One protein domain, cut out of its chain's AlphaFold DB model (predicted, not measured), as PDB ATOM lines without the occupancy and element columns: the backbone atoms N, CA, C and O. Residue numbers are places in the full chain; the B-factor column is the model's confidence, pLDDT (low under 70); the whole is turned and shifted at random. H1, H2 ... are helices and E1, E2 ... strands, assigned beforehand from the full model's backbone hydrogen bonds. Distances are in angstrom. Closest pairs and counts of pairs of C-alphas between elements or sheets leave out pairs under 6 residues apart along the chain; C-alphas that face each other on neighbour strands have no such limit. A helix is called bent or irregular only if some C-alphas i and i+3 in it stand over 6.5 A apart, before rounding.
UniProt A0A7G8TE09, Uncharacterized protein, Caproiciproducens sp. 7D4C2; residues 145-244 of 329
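Overview. This is residues 145 to 244 of the 329 residues of an uncharacterized protein of Caproiciproducens sp. 7D4C2 (UniProt A0A7G8TE09). What shape? A long, twisted ribbon of antiparallel strands, E2 E1 E3, has bent helix H1 over E3, and residues 155 to 160 stick out. What builds it? E1 E2 H1 H2 E3 H3 follow in order among 100 printed residues, mixed helices and strands. It is loose, radius of gyration of the C-alphas 16.0 A, spans 53 by 34 by 19 A.

Arrangement. Which strands pair? E1, residues 145 to 153, has antiparallel neighbours E2, residues 162 to 172, and E3, residues 217 to 226; N 149 and O 166, and N 148 and O 219, are within hydrogen-bond range, each 2.9 A. And helices? H1, residues 180 to 200, one helix by hydrogen bonds, is bent, C-alphas 189 and 192 being 7.6 A apart. Arm H1a touches E3, closest C-alphas 183 and 225, 5.4 A. H2, residues 205 to 209, is apart from E1; H3, residues 233 to 241, only grazes the sheet.

Along the chain. Where does E1 begin? C-alpha 145, (-26.958, -44.451, -14.426). Where does H3 end? C-alpha 241, (-24.894, -34.454, -32.786).

Size, cuts and confidence. How large? The two farthest C-alphas, 158 and 181, are 53.9 A apart. Cuts, doubts? The printed part has no cut; residues 201 to 208 have pLDDT under 70.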
ATOM      1  N   TYR A 145     -28.240 -44.774 -13.822       94.12
ATOM      2  CA  TYR A 145     -26.958 -44.451 -14.426       94.12
ATOM      3  C   TYR A 145     -27.032 -44.658 -15.934       94.12
ATOM      4  O   TYR A 145     -27.890 -45.386 -16.444       94.12
ATOM      5  N   ASP A 146     -26.092 -44.046 -16.634       93.56
ATOM      6  CA  ASP A 146     -25.966 -44.166 -18.076       93.56
ATOM      7  C   ASP A 146     -24.743 -45.024 -18.391       93.56
ATOM      8  O   ASP A 146     -23.722 -44.969 -17.701       93.56
ATOM      9  N   ARG A 147     -24.852 -45.862 -19.418       92.50
ATOM     10  CA  ARG A 147     -23.768 -46.732 -19.873       92.50
ATOM     11  C   ARG A 147     -23.385 -46.360 -21.289       92.50
ATOM     12  O   ARG A 147     -24.188 -46.542 -22.198       92.50
ATOM     13  N   ILE A 148     -22.139 -45.955 -21.470       92.00
ATOM     14  CA  ILE A 148     -21.538 -45.742 -22.780       92.00
ATOM     15  C   ILE A 148     -20.706 -46.974 -23.114       92.00
ATOM     16  O   ILE A 148     -19.891 -47.420 -22.305       92.00
ATOM     17  N   VAL A 149     -20.960 -47.557 -24.279       91.00
ATOM     18  CA  VAL A 149     -20.188 -48.678 -24.813       91.00
ATOM     19  C   VAL A 149     -19.602 -48.247 -26.141       91.00
ATOM     20  O   VAL A 149     -20.350 -47.946 -27.068       91.00
ATOM     21  N   THR A 150     -18.279 -48.259 -26.232       90.75
ATOM     22  CA  THR A 150     -17.558 -48.082 -27.493       90.75
ATOM     23  C   THR A 150     -17.066 -49.444 -27.949       90.75
ATOM     24  O   THR A 150     -16.562 -50.215 -27.131       90.75
ATOM     25  N   ARG A 151     -17.270 -49.767 -29.225       89.25
ATOM     26  CA  ARG A 151     -16.830 -51.024 -29.838       89.25
ATOM     27  C   ARG A 151     -16.605 -50.858 -31.334       89.25
ATOM     28  O   ARG A 151     -17.155 -49.951 -31.953       89.25
ATOM     29  N   THR A 152     -15.851 -51.774 -31.911       89.31
ATOM     30  CA  THR A 152     -15.664 -51.907 -33.351       89.31
ATOM     31  C   THR A 152     -16.793 -52.762 -33.922       89.31
ATOM     32  O   THR A 152     -16.966 -53.929 -33.569       89.31
ATOM     33  N   GLU A 153     -17.591 -52.174 -34.801       85.94
ATOM     34  CA  GLU A 153     -18.534 -52.885 -35.651       85.94
ATOM     35  C   GLU A 153     -17.800 -53.335 -36.912       85.94
ATOM     36  O   GLU A 153     -17.235 -52.515 -37.641       85.94
ATOM     37  N   LYS A 154     -17.767 -54.652 -37.134       83.38
ATOM     38  CA  LYS A 154     -17.133 -55.213 -38.322       83.38
ATOM     39  C   LYS A 154     -17.959 -54.867 -39.546       83.38
ATOM     40  O   LYS A 154     -19.166 -55.106 -39.554       83.38
ATOM     41  N   GLY A 155     -17.303 -54.330 -40.564       80.38
ATOM     42  CA  GLY A 155     -17.960 -54.073 -41.834       80.38
ATOM     43  C   GLY A 155     -18.320 -55.380 -42.543       80.38
ATOM     44  O   GLY A 155     -17.623 -56.391 -42.423       80.38
ATOM     45  N   GLU A 156     -19.427 -55.378 -43.283       76.94
ATOM     46  CA  GLU A 156     -19.788 -56.498 -44.151       76.94
ATOM     47  C   GLU A 156     -19.231 -56.274 -45.565       76.94
ATOM     48  O   GLU A 156     -19.462 -55.241 -46.196       76.94
ATOM     49  N   GLY A 157     -18.503 -57.258 -46.097       79.81
ATOM     50  CA  GLY A 157     -17.997 -57.224 -47.471       79.81
ATOM     51  C   GLY A 157     -16.935 -56.145 -47.707       79.81
ATOM     52  O   GLY A 157     -15.803 -56.284 -47.257       79.81
ATOM     53  N   LEU A 158     -17.283 -55.108 -48.478       80.94
ATOM     54  CA  LEU A 158     -16.373 -54.025 -48.888       80.94
ATOM     55  C   LEU A 158     -16.345 -52.841 -47.911       80.94
ATOM     56  O   LEU A 158     -15.536 -51.928 -48.087       80.94
ATOM     57  N   PHE A 159     -17.239 -52.811 -46.923       81.62
ATOM     58  CA  PHE A 159     -17.285 -51.715 -45.962       81.62
ATOM     59  C   PHE A 159     -16.204 -51.906 -44.892       81.62
ATOM     60  O   PHE A 159     -16.051 -53.017 -44.385       81.62
ATOM     61  N   PRO A 160     -15.438 -50.856 -44.546       85.69
ATOM     62  CA  PRO A 160     -14.429 -50.949 -43.502       85.69
ATOM     63  C   PRO A 160     -15.075 -51.064 -42.118       85.69
ATOM     64  O   PRO A 160     -16.203 -50.613 -41.900       85.69
ATOM     65  N   ASP A 161     -14.317 -51.616 -41.174       87.50
ATOM     66  CA  ASP A 161     -14.686 -51.635 -39.762       87.50
ATOM     67  C   ASP A 161     -14.902 -50.207 -39.241       87.50
ATOM     68  O   ASP A 161     -14.124 -49.291 -39.528       87.50
ATOM     69  N   LYS A 162     -15.962 -50.015 -38.454       89.38
ATOM     70  CA  LYS A 162     -16.342 -48.713 -37.904       89.38
ATOM     71  C   LYS A 162     -16.365 -48.770 -36.386       89.38
ATOM     72  O   LYS A 162     -16.976 -49.653 -35.795       89.38
ATOM     73  N   VAL A 163     -15.760 -47.782 -35.737       89.44
ATOM     74  CA  VAL A 163     -15.920 -47.606 -34.290       89.44
ATOM     75  C   VAL A 163     -17.265 -46.938 -34.032       89.44
ATOM     76  O   VAL A 163     -17.530 -45.840 -34.526       89.44
ATOM     77  N   ILE A 164     -18.118 -47.614 -33.270       90.75
ATOM     78  CA  ILE A 164     -19.426 -47.119 -32.861       90.75
ATOM     79  C   ILE A 164     -19.449 -46.905 -31.351       90.75
ATOM     80  O   ILE A 164     -18.871 -47.678 -30.582       90.75
ATOM     81  N   THR A 165     -20.148 -45.855 -30.931       91.56
ATOM     82  CA  THR A 165     -20.392 -45.559 -29.521       91.56
ATOM     83  C   THR A 165     -21.892 -45.523 -29.288       91.56
ATOM     84  O   THR A 165     -22.606 -44.729 -29.897       91.56
ATOM     85  N   THR A 166     -22.368 -46.392 -28.400       90.94
ATOM     86  CA  THR A 166     -23.778 -46.484 -28.020       90.94
ATOM     87  C   THR A 166     -23.930 -46.054 -26.563       90.94
ATOM     88  O   THR A 166     -23.322 -46.643 -25.664       90.94
ATOM     89  N   ALA A 167     -24.785 -45.066 -26.309       92.69
ATOM     90  CA  ALA A 167     -25.166 -44.619 -24.976       92.69
ATOM     91  C   ALA A 167     -26.525 -45.213 -24.591       92.69
ATOM     92  O   ALA A 167     -27.567 -44.859 -25.135       92.69
ATOM     93  N   THR A 168     -26.535 -46.124 -23.619       92.69
ATOM     94  CA  THR A 168     -27.767 -46.601 -22.985       92.69
ATOM     95  C   THR A 168     -28.062 -45.762 -21.741       92.69
ATOM     96  O   THR A 168     -27.367 -45.907 -20.734       92.69
ATOM     97  N   LYS A 169     -29.090 -44.917 -21.788       92.38
ATOM     98  CA  LYS A 169     -29.448 -43.997 -20.699       92.38
ATOM     99  C   LYS A 169     -30.536 -44.550 -19.781       92.38
ATOM    100  O   LYS A 169     -31.364 -45.369 -20.200       92.38
ATOM    101  N   GLY A 170     -30.522 -44.101 -18.524       91.00
ATOM    102  CA  GLY A 170     -31.592 -44.377 -17.558       91.00
ATOM    103  C   GLY A 170     -31.643 -45.831 -17.077       91.00
ATOM    104  O   GLY A 170     -32.715 -46.381 -16.805       91.00
ATOM    105  N   ILE A 171     -30.491 -46.500 -16.983       92.06
ATOM    106  CA  ILE A 171     -30.425 -47.881 -16.501       92.06
ATOM    107  C   ILE A 171     -30.674 -47.898 -14.995       92.06
ATOM    108  O   ILE A 171     -29.966 -47.252 -14.227       92.06
ATOM    109  N   LYS A 172     -31.662 -48.689 -14.566       93.94
ATOM    110  CA  LYS A 172     -31.912 -48.958 -13.146       93.94
ATOM    111  C   LYS A 172     -30.835 -49.872 -12.582       93.94
ATOM    112  O   LYS A 172     -30.585 -50.941 -13.137       93.94
ATOM    113  N   LEU A 173     -30.261 -49.483 -11.451       92.94
ATOM    114  CA  LEU A 173     -29.327 -50.324 -10.712       92.94
ATOM    115  C   LEU A 173     -30.041 -51.419  -9.911       92.94
ATOM    116  O   LEU A 173     -29.570 -52.552  -9.878       92.94
ATOM    117  N   LEU A 174     -31.141 -51.071  -9.237       92.62
ATOM    118  CA  LEU A 174     -31.875 -51.978  -8.356       92.62
ATOM    119  C   LEU A 174     -33.113 -52.538  -9.065       92.62
ATOM    120  O   LEU A 174     -33.815 -51.809  -9.770       92.62
ATOM    121  N   ASP A 175     -33.434 -53.803  -8.806       90.62
ATOM    122  CA  ASP A 175     -34.641 -54.448  -9.346       90.62
ATOM    123  C   ASP A 175     -35.932 -53.937  -8.682       90.62
ATOM    124  O   ASP A 175     -37.009 -53.940  -9.286       90.62
ATOM    125  N   HIS A 176     -35.815 -53.444  -7.448       90.12
ATOM    126  CA  HIS A 176     -36.915 -52.935  -6.634       90.12
ATOM    127  C   HIS A 176     -36.621 -51.504  -6.160       90.12
ATOM    128  O   HIS A 176     -35.454 -51.147  -5.981       90.12
ATOM    129  N   PRO A 177     -37.655 -50.667  -5.964       91.19
ATOM    130  CA  PRO A 177     -37.465 -49.317  -5.455       91.19
ATOM    131  C   PRO A 177     -37.035 -49.338  -3.980       91.19
ATOM    132  O   PRO A 177     -37.616 -50.052  -3.162       91.19
ATOM    133  N   ALA A 178     -36.046 -48.518  -3.638       92.19
ATOM    134  CA  ALA A 178     -35.502 -48.368  -2.289       92.19
ATOM    135  C   ALA A 178     -35.727 -46.941  -1.769       92.19
ATOM    136  O   ALA A 178     -36.207 -46.080  -2.499       92.19
ATOM    137  N   SER A 179     -35.432 -46.683  -0.492       91.62
ATOM    138  CA  SER A 179     -35.473 -45.307   0.026       91.62
ATOM    139  C   SER A 179     -34.424 -44.443  -0.674       91.62
ATOM    140  O   SER A 179     -33.297 -44.902  -0.878       91.62
ATOM    141  N   LEU A 180     -34.770 -43.190  -0.990       92.31
ATOM    142  CA  LEU A 180     -33.844 -42.251  -1.628       92.31
ATOM    143  C   LEU A 180     -32.557 -42.047  -0.821       92.31
ATOM    144  O   LEU A 180     -31.485 -42.045  -1.413       92.31
ATOM    145  N   THR A 181     -32.632 -42.015   0.513       92.00
ATOM    146  CA  THR A 181     -31.449 -41.908   1.385       92.00
ATOM    147  C   THR A 181     -30.461 -43.055   1.140       92.00
ATOM    148  O   THR A 181     -29.246 -42.862   1.111       92.00
ATOM    149  N   ILE A 182     -30.974 -44.272   0.926       92.31
ATOM    150  CA  ILE A 182     -30.144 -45.441   0.613       92.31
ATOM    151  C   ILE A 182     -29.604 -45.332  -0.816       92.31
ATOM    152  O   ILE A 182     -28.433 -45.621  -1.041       92.31
ATOM    153  N   CYS A 183     -30.414 -44.885  -1.779       94.06
ATOM    154  CA  CYS A 183     -29.958 -44.652  -3.151       94.06
ATOM    155  C   CYS A 183     -28.809 -43.629  -3.212       94.06
ATOM    156  O   CYS A 183     -27.804 -43.876  -3.877       94.06
ATOM    157  N   GLU A 184     -28.898 -42.528  -2.470       94.19
ATOM    158  CA  GLU A 184     -27.820 -41.542  -2.332       94.19
ATOM    159  C   GLU A 184     -26.570 -42.157  -1.689       94.19
ATOM    160  O   GLU A 184     -25.450 -41.965  -2.172       94.19
ATOM    161  N   ALA A 185     -26.748 -42.971  -0.646       93.88
ATOM    162  CA  ALA A 185     -25.646 -43.684  -0.007       93.88
ATOM    163  C   ALA A 185     -24.954 -44.670  -0.965       93.88
ATOM    164  O   ALA A 185     -23.728 -44.794  -0.943       93.88
ATOM    165  N   ILE A 186     -25.703 -45.338  -1.849       94.75
ATOM    166  CA  ILE A 186     -25.133 -46.194  -2.898       94.75
ATOM    167  C   ILE A 186     -24.207 -45.379  -3.806       94.75
ATOM    168  O   ILE A 186     -23.081 -45.804  -4.069       94.75
ATOM    169  N   ILE A 187     -24.649 -44.204  -4.253       94.50
ATOM    170  CA  ILE A 187     -23.854 -43.340  -5.135       94.50
ATOM    171  C   ILE A 187     -22.592 -42.855  -4.418       94.50
ATOM    172  O   ILE A 187     -21.510 -42.858  -5.005       94.50
ATOM    173  N   LYS A 188     -22.706 -42.487  -3.140       94.00
ATOM    174  CA  LYS A 188     -21.584 -41.955  -2.363       94.00
ATOM    175  C   LYS A 188     -20.538 -43.013  -2.007       94.00
ATOM    176  O   LYS A 188     -19.347 -42.742  -2.117       94.00
ATOM    177  N   TYR A 189     -20.964 -44.206  -1.589       92.44
ATOM    178  CA  TYR A 189     -20.065 -45.199  -0.986       92.44
ATOM    179  C   TYR A 189     -19.824 -46.442  -1.853       92.44
ATOM    180  O   TYR A 189     -18.756 -47.046  -1.768       92.44
ATOM    181  N   ALA A 190     -20.779 -46.833  -2.703       92.38
ATOM    182  CA  ALA A 190     -20.705 -48.075  -3.480       92.38
ATOM    183  C   ALA A 190     -20.469 -47.877  -4.986       92.38
ATOM    184  O   ALA A 190     -20.247 -48.868  -5.684       92.38
ATOM    185  N   LYS A 191     -20.463 -46.636  -5.497       92.50
ATOM    186  CA  LYS A 191     -20.282 -46.336  -6.930       92.50
ATOM    187  C   LYS A 191     -19.053 -47.018  -7.534       92.50
ATOM    188  O   LYS A 191     -19.180 -47.682  -8.557       92.50
ATOM    189  N   TRP A 192     -17.885 -46.904  -6.901       89.88
ATOM    190  CA  TRP A 192     -16.646 -47.511  -7.411       89.88
ATOM    191  C   TRP A 192     -16.759 -49.038  -7.534       89.88
ATOM    192  O   TRP A 192     -16.323 -49.611  -8.529       89.88
ATOM    193  N   ARG A 193     -17.393 -49.694  -6.553       89.56
ATOM    194  CA  ARG A 193     -17.573 -51.149  -6.520       89.56
ATOM    195  C   ARG A 193     -18.519 -51.600  -7.627       89.56
ATOM    196  O   ARG A 193     -18.239 -52.589  -8.288       89.56
ATOM    197  N   ILE A 194     -19.590 -50.839  -7.861       89.94
ATOM    198  CA  ILE A 194     -20.541 -51.080  -8.954       89.94
ATOM    199  C   ILE A 194     -19.856 -50.922 -10.309       89.94
ATOM    200  O   ILE A 194     -20.028 -51.777 -11.173       89.94
ATOM    201  N   ILE A 195     -19.074 -49.853 -10.499       90.50
ATOM    202  CA  ILE A 195     -18.307 -49.641 -11.731       90.50
ATOM    203  C   ILE A 195     -17.393 -50.837 -11.957       90.50
ATOM    204  O   ILE A 195     -17.528 -51.497 -12.980       90.50
ATOM    205  N   LYS A 196     -16.559 -51.172 -10.968       88.44
ATOM    206  CA  LYS A 196     -15.632 -52.303 -11.032       88.44
ATOM    207  C   LYS A 196     -16.344 -53.607 -11.393       88.44
ATOM    208  O   LYS A 196     -15.949 -54.293 -12.326       88.44
ATOM    209  N   GLU A 197     -17.428 -53.938 -10.699       85.50
ATOM    210  CA  GLU A 197     -18.197 -55.157 -10.960       85.50
ATOM    211  C   GLU A 197     -18.772 -55.183 -12.383       85.50
ATOM    212  O   GLU A 197     -18.721 -56.206 -13.058       85.50
ATOM    213  N   LYS A 198     -19.316 -54.065 -12.870       84.19
ATOM    214  CA  LYS A 198     -19.995 -54.014 -14.171       84.19
ATOM    215  C   LYS A 198     -19.039 -53.862 -15.354       84.19
ATOM    216  O   LYS A 198     -19.423 -54.243 -16.459       84.19
ATOM    217  N   THR A 199     -17.842 -53.313 -15.156       81.69
ATOM    218  CA  THR A 199     -16.847 -53.134 -16.222       81.69
ATOM    219  C   THR A 199     -15.815 -54.259 -16.243       81.69
ATOM    220  O   THR A 199     -15.461 -54.721 -17.326       81.69
ATOM    221  N   GLU A 200     -15.348 -54.737 -15.085       76.25
ATOM    222  CA  GLU A 200     -14.246 -55.708 -14.968       76.25
ATOM    223  C   GLU A 200     -14.694 -57.164 -14.845       76.25
ATOM    224  O   GLU A 200     -13.893 -58.063 -15.100       76.25
ATOM    225  N   SER A 201     -15.951 -57.432 -14.482       69.62
ATOM    226  CA  SER A 201     -16.397 -58.813 -14.299       69.62
ATOM    227  C   SER A 201     -16.365 -59.604 -15.608       69.62
ATOM    228  O   SER A 201     -17.038 -59.268 -16.585       69.62
ATOM    229  N   PHE A 202     -15.638 -60.724 -15.589       58.25
ATOM    230  CA  PHE A 202     -15.595 -61.708 -16.674       58.25
ATOM    231  C   PHE A 202     -16.963 -62.327 -16.983       58.25
ATOM    232  O   PHE A 202     -17.158 -62.848 -18.074       58.25
ATOM    233  N   ASN A 203     -17.927 -62.249 -16.062       55.88
ATOM    234  CA  ASN A 203     -19.285 -62.751 -16.281       55.88
ATOM    235  C   ASN A 203     -20.147 -61.798 -17.122       55.88
ATOM    236  O   ASN A 203     -21.298 -62.106 -17.440       55.88
ATOM    237  N   PHE A 204     -19.625 -60.627 -17.490       63.69
ATOM    238  CA  PHE A 204     -20.344 -59.708 -18.352       63.69
ATOM    239  C   PHE A 204     -20.282 -60.195 -19.805       63.69
ATOM    240  O   PHE A 204     -19.273 -60.026 -20.482       63.69
ATOM    241  N   LYS A 205     -21.382 -60.789 -20.291       65.00
ATOM    242  CA  LYS A 205     -21.498 -61.407 -21.628       65.00
ATOM    243  C   LYS A 205     -20.922 -60.551 -22.768       65.00
ATOM    244  O   LYS A 205     -20.224 -61.076 -23.620       65.00
ATOM    245  N   GLN A 206     -21.127 -59.232 -22.742       64.94
ATOM    246  CA  GLN A 206     -20.594 -58.353 -23.794       64.94
ATOM    247  C   GLN A 206     -19.060 -58.301 -23.792       64.94
ATOM    248  O   GLN A 206     -18.450 -58.218 -24.847       64.94
ATOM    249  N   ARG A 207     -18.410 -58.393 -22.625       67.56
ATOM    250  CA  ARG A 207     -16.945 -58.424 -22.554       67.56
ATOM    251  C   ARG A 207     -16.375 -59.726 -23.119       67.56
ATOM    252  O   ARG A 207     -15.251 -59.717 -23.601       67.56
ATOM    253  N   TRP A 208     -17.140 -60.818 -23.090       69.88
ATOM    254  CA  TRP A 208     -16.799 -62.040 -23.821       69.88
ATOM    255  C   TRP A 208     -16.914 -61.842 -25.331       69.88
ATOM    256  O   TRP A 208     -15.959 -62.145 -26.043       69.88
ATOM    257  N   ASP A 209     -18.034 -61.284 -25.796       73.06
ATOM    258  CA  ASP A 209     -18.297 -61.064 -27.226       73.06
ATOM    259  C   ASP A 209     -17.254 -60.127 -27.877       73.06
ATOM    260  O   ASP A 209     -16.885 -60.321 -29.034       73.06
ATOM    261  N   PHE A 210     -16.721 -59.158 -27.121       74.69
ATOM    262  CA  PHE A 210     -15.758 -58.149 -27.595       74.69
ATOM    263  C   PHE A 210     -14.365 -58.260 -26.952       74.69
ATOM    264  O   PHE A 210     -13.594 -57.305 -26.974       74.69
ATOM    265  N   ARG A 211     -13.998 -59.419 -26.384       72.81
ATOM    266  CA  ARG A 211     -12.726 -59.593 -25.643       72.81
ATOM    267  C   ARG A 211     -11.477 -59.232 -26.458       72.81
ATOM    268  O   ARG A 211     -10.480 -58.810 -25.880       72.81
ATOM    269  N   ASN A 212     -11.533 -59.442 -27.771       78.94
ATOM    270  CA  ASN A 212     -10.415 -59.231 -28.692       78.94
ATOM    271  C   ASN A 212     -10.473 -57.871 -29.409       78.94
ATOM    272  O   ASN A 212      -9.634 -57.606 -30.264       78.94
ATOM    273  N   ASP A 213     -11.467 -57.037 -29.109       81.88
ATOM    274  CA  ASP A 213     -11.597 -55.710 -29.700       81.88
ATOM    275  C   ASP A 213     -10.792 -54.696 -28.880       81.88
ATOM    276  O   ASP A 213     -11.062 -54.463 -27.702       81.88
ATOM    277  N   GLN A 214      -9.786 -54.093 -29.513       83.31
ATOM    278  CA  GLN A 214      -8.899 -53.123 -28.874       83.31
ATOM    279  C   GLN A 214      -9.628 -51.828 -28.490       83.31
ATOM    280  O   GLN A 214      -9.241 -51.174 -27.523       83.31
ATOM    281  N   ASN A 215     -10.693 -51.475 -29.214       86.19
ATOM    282  CA  ASN A 215     -11.468 -50.258 -28.971       86.19
ATOM    283  C   ASN A 215     -12.605 -50.477 -27.964       86.19
ATOM    284  O   ASN A 215     -13.333 -49.534 -27.641       86.19
ATOM    285  N   PHE A 216     -12.781 -51.710 -27.472       87.62
ATOM    286  CA  PHE A 216     -13.871 -52.029 -26.569       87.62
ATOM    287  C   PHE A 216     -13.687 -51.352 -25.213       87.62
ATOM    288  O   PHE A 216     -12.749 -51.637 -24.466       87.62
ATOM    289  N   SER A 217     -14.634 -50.490 -24.854       87.50
ATOM    290  CA  SER A 217     -14.677 -49.877 -23.530       87.50
ATOM    291  C   SER A 217     -16.108 -49.724 -23.029       87.50
ATOM    292  O   SER A 217     -17.047 -49.508 -23.795       87.50
ATOM    293  N   ILE A 218     -16.273 -49.863 -21.712       90.12
ATOM    294  CA  ILE A 218     -17.542 -49.645 -21.018       90.12
ATOM    295  C   ILE A 218     -17.315 -48.552 -19.984       90.12
ATOM    296  O   ILE A 218     -16.488 -48.709 -19.084       90.12
ATOM    297  N   GLN A 219     -18.097 -47.484 -20.071       90.88
ATOM    298  CA  GLN A 219     -18.105 -46.408 -19.090       90.88
ATOM    299  C   GLN A 219     -19.489 -46.293 -18.462       90.88
ATOM    300  O   GLN A 219     -20.503 -46.338 -19.158       90.88
ATOM    301  N   LEU A 220     -19.532 -46.155 -17.136       92.25
ATOM    302  CA  LEU A 220     -20.762 -45.888 -16.394       92.25
ATOM    303  C   LEU A 220     -20.713 -44.467 -15.840       92.25
ATOM    304  O   LEU A 220     -19.825 -44.139 -15.049       92.25
ATOM    305  N   LEU A 221     -21.672 -43.640 -16.238       91.31
ATOM    306  CA  LEU A 221     -21.722 -42.209 -15.946       91.31
ATOM    307  C   LEU A 221     -23.084 -41.817 -15.356       91.31
ATOM    308  O   LEU A 221     -23.998 -42.635 -15.267       91.31
ATOM    309  N   ASN A 222     -23.198 -40.561 -14.916       90.94
ATOM    310  CA  ASN A 222     -24.459 -39.920 -14.508       90.94
ATOM    311  C   ASN A 222     -25.281 -40.711 -13.478       90.94
ATOM    312  O   ASN A 222     -26.502 -40.841 -13.590       90.94
ATOM    313  N   PHE A 223     -24.595 -41.236 -12.459       93.75
ATOM    314  CA  PHE A 223     -25.239 -41.869 -11.312       93.75
ATOM    315  C   PHE A 223     -26.085 -40.843 -10.555       93.75
ATOM    316  O   PHE A 223     -25.543 -39.876 -10.020       93.75
ATOM    317  N   ARG A 224     -27.390 -41.088 -10.477       93.69
ATOM    318  CA  ARG A 224     -28.373 -40.211  -9.831       93.69
ATOM    319  C   ARG A 224     -29.403 -41.023  -9.056       93.69
ATOM    320  O   ARG A 224     -29.745 -42.136  -9.454       93.69
ATOM    321  N   ALA A 225     -29.859 -40.492  -7.927       93.94
ATOM    322  CA  ALA A 225     -30.880 -41.109  -7.088       93.94
ATOM    323  C   ALA A 225     -32.197 -40.372  -7.316       93.94
ATOM    324  O   ALA A 225     -32.329 -39.212  -6.938       93.94
ATOM    325  N   GLU A 226     -33.164 -41.029  -7.952       92.81
ATOM    326  CA  GLU A 226     -34.414 -40.384  -8.356       92.81
ATOM    327  C   GLU A 226     -35.610 -41.306  -8.130       92.81
ATOM    328  O   GLU A 226     -35.503 -42.532  -8.177       92.81
ATOM    329  N   SER A 227     -36.787 -40.716  -7.909       89.44
ATOM    330  CA  SER A 227     -38.037 -41.485  -7.799       89.44
ATOM    331  C   SER A 227     -38.458 -42.088  -9.142       89.44
ATOM    332  O   SER A 227     -39.029 -43.180  -9.208       89.44
ATOM    333  N   ARG A 228     -38.190 -41.361 -10.229       86.25
ATOM    334  CA  ARG A 228     -38.470 -41.745 -11.613       86.25
ATOM    335  C   ARG A 228     -37.346 -41.222 -12.489       86.25
ATOM    336  O   ARG A 228     -36.840 -40.144 -12.223       86.25
ATOM    337  N   ASP A 229     -37.037 -41.976 -13.535       81.88
ATOM    338  CA  ASP A 229     -36.085 -41.557 -14.558       81.88
ATOM    339  C   ASP A 229     -36.638 -40.351 -15.323       81.88
ATOM    340  O   ASP A 229     -37.722 -40.443 -15.918       81.88
ATOM    341  N   VAL A 230     -35.916 -39.235 -15.286       83.19
ATOM    342  CA  VAL A 230     -36.218 -38.042 -16.081       83.19
ATOM    343  C   VAL A 230     -35.271 -37.993 -17.273       83.19
ATOM    344  O   VAL A 230     -34.058 -38.121 -17.131       83.19
ATOM    345  N   ARG A 231     -35.833 -37.811 -18.472       83.31
ATOM    346  CA  ARG A 231     -35.048 -37.710 -19.705       83.31
ATOM    347  C   ARG A 231     -34.470 -36.311 -19.845       83.31
ATOM    348  O   ARG A 231     -35.230 -35.342 -19.860       83.31
ATOM    349  N   ASP A 232     -33.159 -36.224 -20.028       84.44
ATOM    350  CA  ASP A 232     -32.505 -34.980 -20.419       84.44
ATOM    351  C   ASP A 232     -32.429 -34.877 -21.947       84.44
ATOM    352  O   ASP A 232     -31.498 -35.353 -22.596       84.44
ATOM    353  N   LEU A 233     -33.438 -34.226 -22.526       86.38
ATOM    354  CA  LEU A 233     -33.533 -34.028 -23.972       86.38
ATOM    355  C   LEU A 233     -32.381 -33.187 -24.538       86.38
ATOM    356  O   LEU A 233     -32.023 -33.364 -25.699       86.38
ATOM    357  N   ARG A 234     -31.808 -32.258 -23.760       88.75
ATOM    358  CA  ARG A 234     -30.713 -31.408 -24.252       88.75
ATOM    359  C   ARG A 234     -29.440 -32.223 -24.398       88.75
ATOM    360  O   ARG A 234     -28.771 -32.118 -25.420       88.75
ATOM    361  N   GLN A 235     -29.156 -33.056 -23.401       84.69
ATOM    362  CA  GLN A 235     -28.030 -33.976 -23.457       84.69
ATOM    363  C   GLN A 235     -28.216 -35.022 -24.562       84.69
ATOM    364  O   GLN A 235     -27.274 -35.317 -25.284       84.69
ATOM    365  N   ASP A 236     -29.428 -35.556 -24.738       87.75
ATOM    366  CA  ASP A 236     -29.725 -36.503 -25.823       87.75
ATOM    367  C   ASP A 236     -29.445 -35.902 -27.208       87.75
ATOM    368  O   ASP A 236     -28.835 -36.555 -28.049       87.75
ATOM    369  N   LEU A 237     -29.857 -34.653 -27.447       89.88
ATOM    370  CA  LEU A 237     -29.610 -33.977 -28.721       89.88
ATOM    371  C   LEU A 237     -28.119 -33.718 -28.965       89.88
ATOM    372  O   LEU A 237     -27.674 -33.845 -30.103       89.88
ATOM    373  N   ALA A 238     -27.360 -33.380 -27.919       89.12
ATOM    374  CA  ALA A 238     -25.914 -33.201 -28.016       89.12
ATOM    375  C   ALA A 238     -25.206 -34.520 -28.362       89.12
ATOM    376  O   ALA A 238     -24.448 -34.568 -29.326       89.12
ATOM    377  N   ASP A 239     -25.537 -35.613 -27.670       88.94
ATOM    378  CA  ASP A 239     -24.963 -36.935 -27.948       88.94
ATOM    379  C   ASP A 239     -25.271 -37.395 -29.389       88.94
ATOM    380  O   ASP A 239     -24.408 -37.939 -30.077       88.94
ATOM    381  N   ILE A 240     -26.485 -37.122 -29.892       89.12
ATOM    382  CA  ILE A 240     -26.862 -37.416 -31.286       89.12
ATOM    383  C   ILE A 240     -26.032 -36.582 -32.275       89.12
ATOM    384  O   ILE A 240     -25.626 -37.101 -33.316       89.12
ATOM    385  N   GLN A 241     -25.760 -35.310 -31.965       88.88
ATOM    386  CA  GLN A 241     -24.894 -34.454 -32.786       88.88
ATOM    387  C   GLN A 241     -23.442 -34.949 -32.805       88.88
ATOM    388  O   GLN A 241     -22.788 -34.863 -33.840       88.88
ATOM    389  N   GLU A 242     -22.962 -35.523 -31.701       88.19
ATOM    390  CA  GLU A 242     -21.653 -36.181 -31.606       88.19
ATOM    391  C   GLU A 242     -21.614 -37.558 -32.302       88.19
ATOM    392  O   GLU A 242     -20.564 -38.197 -32.379       88.19
ATOM    393  N   GLY A 243     -22.744 -38.018 -32.853       85.56
ATOM    394  CA  GLY A 243     -22.858 -39.294 -33.557       85.56
ATOM    395  C   GLY A 243     -22.975 -40.509 -32.633       85.56
ATOM    396  O   GLY A 243     -22.757 -41.636 -33.081       85.56
ATOM    397  N   ILE A 244     -23.311 -40.300 -31.358       88.38
ATOM    398  CA  ILE A 244     -23.546 -41.362 -30.380       88.38
ATOM    399  C   ILE A 244     -24.968 -41.901 -30.556       88.38
ATOM    400  O   ILE A 244     -25.951 -41.159 -30.569       88.38
TER     401      ILE A 244